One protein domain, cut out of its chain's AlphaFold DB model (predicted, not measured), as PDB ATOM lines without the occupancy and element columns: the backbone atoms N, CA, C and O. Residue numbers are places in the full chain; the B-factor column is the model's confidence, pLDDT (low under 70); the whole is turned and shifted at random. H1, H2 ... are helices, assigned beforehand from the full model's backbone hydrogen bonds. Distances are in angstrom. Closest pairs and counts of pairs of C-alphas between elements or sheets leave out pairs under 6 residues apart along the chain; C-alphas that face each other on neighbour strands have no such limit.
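What this domain is: This is residues 127 to 210 of the 224 residues of an uncharacterized protein of Syncephalis pseudoplumigaleata (UniProt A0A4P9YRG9). The long helix H3 forms one side of a flat, loose frame; H4 folds back on it as a hairpin, H2 turns off at H3's other end, and H1, across a gap from H3, meets the last part of H4. The 84 printed residues, all helix in class, have four named helices, H1 to H4; the radius of gyration of the C-alphas is 16.1 A, the spans 49 by 27 by 14 A.

How they stand to each other: H3, residues 163 to 190, touches H4, residues 195 to 208, with residues 177 to 189 alone, in a helical hairpin: a shallow tilt of 26 degrees, opposite ways, closest C-alphas Ser 181 and Met 202, 4.6 A. H2, residues 152 to 161, is close to H3 but not clearly touching, about perpendicular at 88 degrees, closest C-alphas Tyr 158 and Ile 166, 7.2 A. H1, residues 127 to 144, touches H4 with residues 129 to 136 alone, closest C-alphas Ile 132 and Phe 207, 6.5 A, and is apart from H3. O i to N i+4 pairs are within hydrogen-bond range throughout H1, H3 and H4, and 5 of 6 in H2.

Where its parts are: H3 is 40.7 A long, H1 25.7 A, H4 19.1 A, H2 14.7 A. C-alpha 127 is at (69.766, 87.758, 83.929), C-alpha 208 at (82.603, 89.986, 82.445).

The domain as a whole: The printed part has no cut and no long link; pLDDT is under 70 in 34 residues, among them 131 to 150.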
ATOM      1  N   PRO A 127      69.800  86.408  83.366       68.94
ATOM      2  CA  PRO A 127      69.766  87.758  83.929       68.94
ATOM      3  C   PRO A 127      71.152  88.375  84.133       68.94
ATOM      4  O   PRO A 127      71.327  89.568  83.906       68.94
ATOM      5  N   VAL A 128      72.143  87.563  84.515       65.62
ATOM      6  CA  VAL A 128      73.530  88.008  84.688       65.62
ATOM      7  C   VAL A 128      74.065  88.477  83.340       65.62
ATOM      8  O   VAL A 128      74.491  89.624  83.227       65.62
ATOM      9  N   LEU A 129      73.934  87.645  82.298       64.69
ATOM     10  CA  LEU A 129      74.358  87.986  80.935       64.69
ATOM     11  C   LEU A 129      73.693  89.275  80.423       64.69
ATOM     12  O   LEU A 129      74.374  90.131  79.865       64.69
ATOM     13  N   ILE A 130      72.385  89.443  80.650       72.81
ATOM     14  CA  ILE A 130      71.653  90.666  80.279       72.81
ATOM     15  C   ILE A 130      72.217  91.886  81.020       72.81
ATOM     16  O   ILE A 130      72.487  92.904  80.387       72.81
ATOM     17  N   GLY A 131      72.445  91.788  82.333       69.31
ATOM     18  CA  GLY A 131      73.008  92.885  83.127       69.31
ATOM     19  C   GLY A 131      74.389  93.328  82.637       69.31
ATOM     20  O   GLY A 131      74.676  94.521  82.573       69.31
ATOM     21  N   ILE A 132      75.218  92.375  82.218       63.12
ATOM     22  CA  ILE A 132      76.545  92.642  81.654       63.12
ATOM     23  C   ILE A 132      76.447  93.332  80.292       63.12
ATOM     24  O   ILE A 132      77.122  94.332  80.066       63.12
ATOM     25  N   LEU A 133      75.577  92.848  79.400       67.19
ATOM     26  CA  LEU A 133      75.370  93.475  78.091       67.19
ATOM     27  C   LEU A 133      74.879  94.921  78.227       67.19
ATOM     28  O   LEU A 133      75.349  95.794  77.500       67.19
ATOM     29  N   LEU A 134      73.992  95.191  79.191       67.75
ATOM     30  CA  LEU A 134      73.531  96.546  79.498       67.75
ATOM     31  C   LEU A 134      74.660  97.437  80.030       67.75
ATOM     32  O   LEU A 134      74.753  98.594  79.626       67.75
ATOM     33  N   LEU A 135      75.541  96.910  80.885       64.88
ATOM     34  CA  LEU A 135      76.704  97.649  81.382       64.88
ATOM     35  C   LEU A 135      77.683  97.991  80.251       64.88
ATOM     36  O   LEU A 135      78.133  99.130  80.149       64.88
ATOM     37  N   CYS A 136      77.987  97.034  79.374       60.38
ATOM     38  CA  CYS A 136      78.858  97.274  78.226       60.38
ATOM     39  C   CYS A 136      78.239  98.287  77.257       60.38
ATOM     40  O   CYS A 136      78.919  99.228  76.855       60.38
ATOM     41  N   ALA A 137      76.943  98.156  76.955       61.97
ATOM     42  CA  ALA A 137      76.213  99.126  76.143       61.97
ATOM     43  C   ALA A 137      76.249 100.528  76.771       61.97
ATOM     44  O   ALA A 137      76.525 101.501  76.073       61.97
ATOM     45  N   TYR A 138      76.055 100.631  78.090       66.56
ATOM     46  CA  TYR A 138      76.152 101.891  78.824       66.56
ATOM     47  C   TYR A 138      77.541 102.527  78.683       66.56
ATOM     48  O   TYR A 138      77.635 103.691  78.307       66.56
ATOM     49  N   LEU A 139      78.620 101.767  78.896       60.06
ATOM     50  CA  LEU A 139      79.996 102.264  78.755       60.06
ATOM     51  C   LEU A 139      80.327 102.678  77.312       60.06
ATOM     52  O   LEU A 139      80.995 103.689  77.092       60.06
ATOM     53  N   THR A 140      79.839 101.931  76.317       62.81
ATOM     54  CA  THR A 140      79.993 102.279  74.898       62.81
ATOM     55  C   THR A 140      79.243 103.560  74.549       62.81
ATOM     56  O   THR A 140      79.807 104.430  73.884       62.81
ATOM     57  N   ILE A 141      77.998 103.709  75.008       62.94
ATOM     58  CA  ILE A 141      77.229 104.946  74.842       62.94
ATOM     59  C   ILE A 141      77.991 106.095  75.497       62.94
ATOM     60  O   ILE A 141      78.212 107.117  74.855       62.94
ATOM     61  N   LEU A 142      78.487 105.911  76.720       60.44
ATOM     62  CA  LEU A 142      79.185 106.950  77.470       60.44
ATOM     63  C   LEU A 142      80.470 107.433  76.775       60.44
ATOM     64  O   LEU A 142      80.717 108.636  76.717       60.44
ATOM     65  N   LYS A 143      81.256 106.516  76.186       61.06
ATOM     66  CA  LYS A 143      82.436 106.870  75.378       61.06
ATOM     67  C   LYS A 143      82.057 107.697  74.148       61.06
ATOM     68  O   LYS A 143      82.735 108.673  73.839       61.06
ATOM     69  N   ASN A 144      81.005 107.286  73.443       63.81
ATOM     70  CA  ASN A 144      80.576 107.925  72.197       63.81
ATOM     71  C   ASN A 144      79.701 109.166  72.425       63.81
ATOM     72  O   ASN A 144      79.421 109.900  71.480       63.81
ATOM     73  N   THR A 145      79.281 109.421  73.666       67.25
ATOM     74  CA  THR A 145      78.520 110.616  74.020       67.25
ATOM     75  C   THR A 145      79.457 111.830  73.962       67.25
ATOM     76  O   THR A 145      80.497 111.825  74.643       67.25
ATOM     77  N   PRO A 146      79.117 112.867  73.170       67.69
ATOM     78  CA  PRO A 146      79.895 114.099  73.093       67.69
ATOM     79  C   PRO A 146      80.106 114.693  74.484       67.69
ATOM     80  O   PRO A 146      79.203 114.634  75.317       67.69
ATOM     81  N   ALA A 147      81.272 115.294  74.735       63.78
ATOM     82  CA  ALA A 147      81.615 115.851  76.048       63.78
ATOM     83  C   ALA A 147      80.531 116.803  76.596       63.78
ATOM     84  O   ALA A 147      80.198 116.745  77.772       63.78
ATOM     85  N   ALA A 148      79.890 117.579  75.716       62.38
ATOM     86  CA  ALA A 148      78.799 118.494  76.057       62.38
ATOM     87  C   ALA A 148      77.547 117.824  76.666       62.38
ATOM     88  O   ALA A 148      76.723 118.510  77.262       62.38
ATOM     89  N   MET A 149      77.383 116.506  76.513       66.19
ATOM     90  CA  MET A 149      76.228 115.742  77.003       66.19
ATOM     91  C   MET A 149      76.593 114.776  78.143       66.19
ATOM     92  O   MET A 149      75.784 113.923  78.515       66.19
ATOM     93  N   ARG A 150      77.807 114.867  78.703       68.25
ATOM     94  CA  ARG A 150      78.256 113.960  79.769       68.25
ATOM     95  C   ARG A 150      77.760 114.423  81.147       68.25
ATOM     96  O   ARG A 150      77.757 115.621  81.426       68.25
ATOM     97  N   PRO A 151      77.386 113.497  82.052       71.44
ATOM     98  CA  PRO A 151      77.083 113.846  83.439       71.44
ATOM     99  C   PRO A 151      78.297 114.510  84.108       71.44
ATOM    100  O   PRO A 151      79.426 114.056  83.915       71.44
ATOM    101  N   GLY A 152      78.081 115.537  84.938       69.44
ATOM    102  CA  GLY A 152      79.160 116.391  85.467       69.44
ATOM    103  C   GLY A 152      80.305 115.664  86.193       69.44
ATOM    104  O   GLY A 152      81.450 116.100  86.127       69.44
ATOM    105  N   GLN A 153      80.042 114.509  86.814       66.69
ATOM    106  CA  GLN A 153      81.076 113.685  87.464       66.69
ATOM    107  C   GLN A 153      82.109 113.112  86.474       66.69
ATOM    108  O   GLN A 153      83.278 112.948  86.818       66.69
ATOM    109  N   PHE A 154      81.695 112.823  85.239       65.12
ATOM    110  CA  PHE A 154      82.583 112.305  84.197       65.12
ATOM    111  C   PHE A 154      83.408 113.400  83.536       65.12
ATOM    112  O   PHE A 154      84.539 113.140  83.129       65.12
ATOM    113  N   GLN A 155      82.859 114.613  83.460       68.75
ATOM    114  CA  GLN A 155      83.570 115.774  82.942       68.75
ATOM    115  C   GLN A 155      84.809 116.068  83.799       68.75
ATOM    116  O   GLN A 155      85.907 116.150  83.265       68.75
ATOM    117  N   TYR A 156      84.661 116.050  85.130       72.62
ATOM    118  CA  TYR A 156      85.770 116.244  86.072       72.62
ATOM    119  C   TYR A 156      86.926 115.247  85.873       72.62
ATOM    120  O   TYR A 156      88.090 115.634  85.833       72.62
ATOM    121  N   MET A 157      86.618 113.955  85.708       64.06
ATOM    122  CA  MET A 157      87.632 112.922  85.445       64.06
ATOM    123  C   MET A 157      88.324 113.126  84.089       64.06
ATOM    124  O   MET A 157      89.528 112.900  83.977       64.06
ATOM    125  N   TYR A 158      87.573 113.564  83.073       70.12
ATOM    126  CA  TYR A 158      88.108 113.897  81.752       70.12
ATOM    127  C   TYR A 158      89.045 115.101  81.781       70.12
ATOM    128  O   TYR A 158      90.119 115.038  81.181       70.12
ATOM    129  N   ASP A 159      88.668 116.150  82.505       78.00
ATOM    130  CA  ASP A 159      89.462 117.371  82.635       78.00
ATOM    131  C   ASP A 159      90.743 117.120  83.450       78.00
ATOM    132  O   ASP A 159      91.796 117.667  83.126       78.00
ATOM    133  N   LEU A 160      90.686 116.245  84.464       77.25
ATOM    134  CA  LEU A 160      91.831 115.904  85.315       77.25
ATOM    135  C   LEU A 160      92.860 114.999  84.614       77.25
ATOM    136  O   LEU A 160      94.062 115.224  84.727       77.25
ATOM    137  N   LEU A 161      92.401 113.943  83.934       77.00
ATOM    138  CA  LEU A 161      93.279 112.920  83.342       77.00
ATOM    139  C   LEU A 161      93.654 113.220  81.885       77.00
ATOM    140  O   LEU A 161      94.658 112.712  81.382       77.00
ATOM    141  N   GLY A 162      92.846 114.024  81.199       79.62
ATOM    142  CA  GLY A 162      92.992 114.327  79.784       79.62
ATOM    143  C   GLY A 162      92.408 113.250  78.865       79.62
ATOM    144  O   GLY A 162      92.479 112.040  79.102       79.62
ATOM    145  N   GLU A 163      91.865 113.700  77.734       76.81
ATOM    146  CA  GLU A 163      91.194 112.852  76.742       76.81
ATOM    147  C   GLU A 163      92.087 111.729  76.196       76.81
ATOM    148  O   GLU A 163      91.633 110.592  76.026       76.81
ATOM    149  N   ARG A 164      93.369 112.025  75.945       77.88
ATOM    150  CA  ARG A 164      94.328 111.050  75.401       77.88
ATOM    151  C   ARG A 164      94.557 109.885  76.359       77.88
ATOM    152  O   ARG A 164      94.574 108.738  75.920       77.88
ATOM    153  N   PHE A 165      94.690 110.172  77.652       75.12
ATOM    154  CA  PHE A 165      94.916 109.150  78.671       75.12
ATOM    155  C   PHE A 165      93.698 108.241  78.824       75.12
ATOM    156  O   PHE A 165      93.834 107.018  78.848       75.12
ATOM    157  N   ILE A 166      92.495 108.817  78.863       69.06
ATOM    158  CA  ILE A 166      91.253 108.042  78.972       69.06
ATOM    159  C   ILE A 166      91.035 107.183  77.726       69.06
ATOM    160  O   ILE A 166      90.690 106.005  77.833       69.06
ATOM    161  N   THR A 167      91.298 107.739  76.544       74.62
ATOM    162  CA  THR A 167      91.202 107.007  75.279       74.62
ATOM    163  C   THR A 167      92.183 105.838  75.241       74.62
ATOM    164  O   THR A 167      91.786 104.724  74.898       74.62
ATOM    165  N   PHE A 168      93.436 106.060  75.649       78.50
ATOM    166  CA  PHE A 168      94.443 105.005  75.759       78.50
ATOM    167  C   PHE A 168      94.001 103.894  76.719       78.50
ATOM    168  O   PHE A 168      93.984 102.731  76.326       78.50
ATOM    169  N   ASN A 169      93.574 104.240  77.939       69.12
ATOM    170  CA  ASN A 169      93.135 103.257  78.936       69.12
ATOM    171  C   ASN A 169      91.920 102.452  78.466       69.12
ATOM    172  O   ASN A 169      91.854 101.245  78.691       69.12
ATOM    173  N   TYR A 170      90.980 103.090  77.764       74.25
ATOM    174  CA  TYR A 170      89.851 102.392  77.157       74.25
ATOM    175  C   TYR A 170      90.314 101.326  76.154       74.25
ATOM    176  O   TYR A 170      89.868 100.182  76.222       74.25
ATOM    177  N   TYR A 171      91.211 101.681  75.227       76.81
ATOM    178  CA  TYR A 171      91.711 100.723  74.236       76.81
ATOM    179  C   TYR A 171      92.582  99.643  74.871       76.81
ATOM    180  O   TYR A 171      92.434  98.480  74.516       76.81
ATOM    181  N   PHE A 172      93.414 100.000  75.850       77.31
ATOM    182  CA  PHE A 172      94.214  99.046  76.611       77.31
ATOM    183  C   PHE A 172      93.337  97.992  77.301       77.31
ATOM    184  O   PHE A 172      93.576  96.797  77.137       77.31
ATOM    185  N   MET A 173      92.271  98.410  77.993       73.62
ATOM    186  CA  MET A 173      91.323  97.490  78.632       73.62
ATOM    187  C   MET A 173      90.623  96.574  77.619       73.62
ATOM    188  O   MET A 173      90.496  95.375  77.862       73.62
ATOM    189  N   ILE A 174      90.219  97.104  76.458       77.81
ATOM    190  CA  ILE A 174      89.671  96.271  75.374       77.81
ATOM    191  C   ILE A 174      90.698  95.245  74.899       77.81
ATOM    192  O   ILE A 174      90.344  94.085  74.698       77.81
ATOM    193  N   SER A 175      91.955  95.649  74.714       73.44
ATOM    194  CA  SER A 175      93.023  94.752  74.271       73.44
ATOM    195  C   SER A 175      93.289  93.632  75.277       73.44
ATOM    196  O   SER A 175      93.430  92.481  74.864       73.44
ATOM    197  N   VAL A 176      93.300  93.937  76.580       79.06
ATOM    198  CA  VAL A 176      93.441  92.928  77.644       79.06
ATOM    199  C   VAL A 176      92.297  91.917  77.584       79.06
ATOM    200  O   VAL A 176      92.555  90.719  77.500       79.06
ATOM    201  N   HIS A 177      91.042  92.368  77.514       78.81
ATOM    202  CA  HIS A 177      89.902  91.448  77.441       78.81
ATOM    203  C   HIS A 177      89.852  90.650  76.138       78.81
ATOM    204  O   HIS A 177      89.507  89.471  76.152       78.81
ATOM    205  N   ALA A 178      90.246  91.247  75.011       80.00
ATOM    206  CA  ALA A 178      90.383  90.518  73.754       80.00
ATOM    207  C   ALA A 178      91.418  89.385  73.876       80.00
ATOM    208  O   ALA A 178      91.166  88.270  73.410       80.00
ATOM    209  N   MET A 179      92.548  89.648  74.541       80.38
ATOM    210  CA  MET A 179      93.579  88.645  74.807       80.38
ATOM    211  C   MET A 179      93.058  87.534  75.728       80.38
ATOM    212  O   MET A 179      93.195  86.360  75.391       80.38
ATOM    213  N   GLU A 180      92.398  87.876  76.836       81.56
ATOM    214  CA  GLU A 180      91.815  86.896  77.765       81.56
ATOM    215  C   GLU A 180      90.750  86.016  77.089       81.56
ATOM    216  O   GLU A 180      90.742  84.794  77.264       81.56
ATOM    217  N   SER A 181      89.880  86.602  76.261       83.12
ATOM    218  CA  SER A 181      88.890  85.859  75.473       83.12
ATOM    219  C   SER A 181      89.534  84.927  74.457       83.12
ATOM    220  O   SER A 181      89.052  83.810  74.256       83.12
ATOM    221  N   PHE A 182      90.632  85.346  73.829       83.38
ATOM    222  CA  PHE A 182      91.384  84.485  72.924       83.38
ATOM    223  C   PHE A 182      92.056  83.325  73.674       83.38
ATOM    224  O   PHE A 182      91.988  82.180  73.228       83.38
ATOM    225  N   THR A 183      92.620  83.565  74.860       79.94
ATOM    226  CA  THR A 183      93.147  82.493  75.716       79.94
ATOM    227  C   THR A 183      92.044  81.522  76.142       79.94
ATOM    228  O   THR A 183      92.240  80.308  76.060       79.94
ATOM    229  N   ALA A 184      90.863  82.022  76.522       81.50
ATOM    230  CA  ALA A 184      89.707  81.186  76.842       81.50
ATOM    231  C   ALA A 184      89.311  80.302  75.649       81.50
ATOM    232  O   ALA A 184      89.110  79.099  75.817       81.50
ATOM    233  N   PHE A 185      89.296  80.856  74.432       84.88
ATOM    234  CA  PHE A 185      89.091  80.077  73.211       84.88
ATOM    235  C   PHE A 185      90.117  78.949  73.074       84.88
ATOM    236  O   PHE A 185      89.727  77.789  72.930       84.88
ATOM    237  N   LEU A 186      91.414  79.262  73.158       82.19
ATOM    238  CA  LEU A 186      92.484  78.268  73.018       82.19
ATOM    239  C   LEU A 186      92.355  77.145  74.055       82.19
ATOM    240  O   LEU A 186      92.425  75.971  73.690       82.19
ATOM    241  N   VAL A 187      92.085  77.483  75.319       79.38
ATOM    242  CA  VAL A 187      91.883  76.501  76.395       79.38
ATOM    243  C   VAL A 187      90.649  75.639  76.130       79.38
ATOM    244  O   VAL A 187      90.726  74.414  76.240       79.38
ATOM    245  N   CYS A 188      89.521  76.237  75.732       82.62
ATOM    246  CA  CYS A 188      88.302  75.493  75.419       82.62
ATOM    247  C   CYS A 188      88.486  74.560  74.214       82.62
ATOM    248  O   CYS A 188      87.997  73.428  74.230       82.62
ATOM    249  N   ARG A 189      89.217  74.993  73.181       83.19
ATOM    250  CA  ARG A 189      89.534  74.160  72.013       83.19
ATOM    251  C   ARG A 189      90.502  73.036  72.361       83.19
ATOM    252  O   ARG A 189      90.246  71.900  71.965       83.19
ATOM    253  N   HIS A 190      91.541  73.319  73.146       75.62
ATOM    254  CA  HIS A 190      92.483  72.312  73.639       75.62
ATOM    255  C   HIS A 190      91.770  71.241  74.479       75.62
ATOM    256  O   HIS A 190      91.975  70.047  74.276       75.62
ATOM    257  N   ARG A 191      90.846  71.656  75.357       73.69
ATOM    258  CA  ARG A 191      90.000  70.753  76.158       73.69
ATOM    259  C   ARG A 191      88.853  70.110  75.380       73.69
ATOM    260  O   ARG A 191      88.074  69.366  75.967       73.69
ATOM    261  N   ARG A 192      88.753  70.377  74.073       78.31
ATOM    262  CA  ARG A 192      87.696  69.873  73.192       78.31
ATOM    263  C   ARG A 192      86.312  70.123  73.794       78.31
ATOM    264  O   ARG A 192      85.552  69.177  73.962       78.31
ATOM    265  N   TYR A 193      85.993  71.378  74.123       77.00
ATOM    266  CA  TYR A 193      84.633  71.832  74.455       77.00
ATOM    267  C   TYR A 193      83.833  72.211  73.207       77.00
ATOM    268  O   TYR A 193      84.394  72.482  72.137       77.00
ATOM    269  N   SER A 194      82.501  72.172  73.340       80.31
ATOM    270  CA  SER A 194      81.597  72.433  72.222       80.31
ATOM    271  C   SER A 194      81.756  73.886  71.764       80.31
ATOM    272  O   SER A 194      82.144  74.760  72.545       80.31
ATOM    273  N   LEU A 195      81.496  74.163  70.482       80.69
ATOM    274  CA  LEU A 195      81.540  75.534  69.961       80.69
ATOM    275  C   LEU A 195      80.600  76.481  70.732       80.69
ATOM    276  O   LEU A 195      81.065  77.559  71.099       80.69
ATOM    277  N   PRO A 196      79.349  76.098  71.063       81.50
ATOM    278  CA  PRO A 196      78.477  76.930  71.892       81.50
ATOM    279  C   PRO A 196      79.077  77.249  73.268       81.50
ATOM    280  O   PRO A 196      79.087  78.411  73.671       81.50
ATOM    281  N   THR A 197      79.641  76.253  73.960       77.25
ATOM    282  CA  THR A 197      80.287  76.448  75.270       77.25
ATOM    283  C   THR A 197      81.512  77.350  75.160       77.25
ATOM    284  O   THR A 197      81.690  78.258  75.968       77.25
ATOM    285  N   THR A 198      82.323  77.146  74.122       83.12
ATOM    286  CA  THR A 198      83.508  77.964  73.848       83.12
ATOM    287  C   THR A 198      83.124  79.425  73.614       83.12
ATOM    288  O   THR A 198      83.685  80.312  74.246       83.12
ATOM    289  N   LEU A 199      82.134  79.683  72.753       81.81
ATOM    290  CA  LEU A 199      81.654  81.038  72.471       81.81
ATOM    291  C   LEU A 199      81.043  81.693  73.711       81.81
ATOM    292  O   LEU A 199      81.317  82.860  73.973       81.81
ATOM    293  N   SER A 200      80.272  80.941  74.505       80.75
ATOM    294  CA  SER A 200      79.733  81.432  75.775       80.75
ATOM    295  C   SER A 200      80.851  81.892  76.709       80.75
ATOM    296  O   SER A 200      80.755  82.982  77.261       80.75
ATOM    297  N   TRP A 201      81.919  81.102  76.859       78.25
ATOM    298  CA  TRP A 201      83.072  81.458  77.689       78.25
ATOM    299  C   TRP A 201      83.853  82.644  77.135       78.25
ATOM    300  O   TRP A 201      84.194  83.544  77.889       78.25
ATOM    301  N   MET A 202      84.091  82.696  75.823       85.00
ATOM    302  CA  MET A 202      84.761  83.839  75.201       85.00
ATOM    303  C   MET A 202      84.007  85.145  75.440       85.00
ATOM    304  O   MET A 202      84.626  86.138  75.819       85.00
ATOM    305  N   LEU A 203      82.686  85.138  75.223       80.00
ATOM    306  CA  LEU A 203      81.815  86.291  75.452       80.00
ATOM    307  C   LEU A 203      81.782  86.644  76.938       80.00
ATOM    308  O   LEU A 203      81.860  87.816  77.295       80.00
ATOM    309  N   GLN A 204      81.723  85.635  77.807       76.25
ATOM    310  CA  GLN A 204      81.784  85.832  79.245       76.25
ATOM    311  C   GLN A 204      83.090  86.516  79.650       76.25
ATOM    312  O   GLN A 204      83.042  87.538  80.311       76.25
ATOM    313  N   THR A 205      84.247  86.025  79.223       78.19
ATOM    314  CA  THR A 205      85.536  86.652  79.533       78.19
ATOM    315  C   THR A 205      85.641  88.059  78.939       78.19
ATOM    316  O   THR A 205      86.104  88.973  79.615       78.19
ATOM    317  N   PHE A 206      85.116  88.264  77.725       77.12
ATOM    318  CA  PHE A 206      85.183  89.553  77.032       77.12
ATOM    319  C   PHE A 206      84.365  90.633  77.744       77.12
ATOM    320  O   PHE A 206      84.803  91.773  77.876       77.12
ATOM    321  N   PHE A 207      83.160  90.274  78.193       69.12
ATOM    322  CA  PHE A 207      82.204  91.221  78.761       69.12
ATOM    323  C   PHE A 207      82.197  91.237  80.304       69.12
ATOM    324  O   PHE A 207      81.946  92.282  80.902       69.12
ATOM    325  N   ILE A 208      82.491  90.112  80.971       66.69
ATOM    326  CA  ILE A 208      82.603  89.986  82.445       66.69
ATOM    327  C   ILE A 208      84.003  90.317  82.946       66.69
ATOM    328  O   ILE A 208      84.178  90.439  84.144       66.69
ATOM    329  N   GLY A 209      85.014  90.534  82.111       58.84
ATOM    330  CA  GLY A 209      86.323  90.956  82.624       58.84
ATOM    331  C   GLY A 209      86.314  92.301  83.389       58.84
ATOM    332  O   GLY A 209      87.276  92.636  84.075       58.84
ATOM    333  N   TYR A 210      85.216  93.065  83.352       49.75
ATOM    334  CA  TYR A 210      85.146  94.434  83.875       49.75
ATOM    335  C   TYR A 210      84.902  94.643  85.401       49.75
ATOM    336  O   TYR A 210      85.357  95.663  85.922       49.75
TER     337      TYR A 210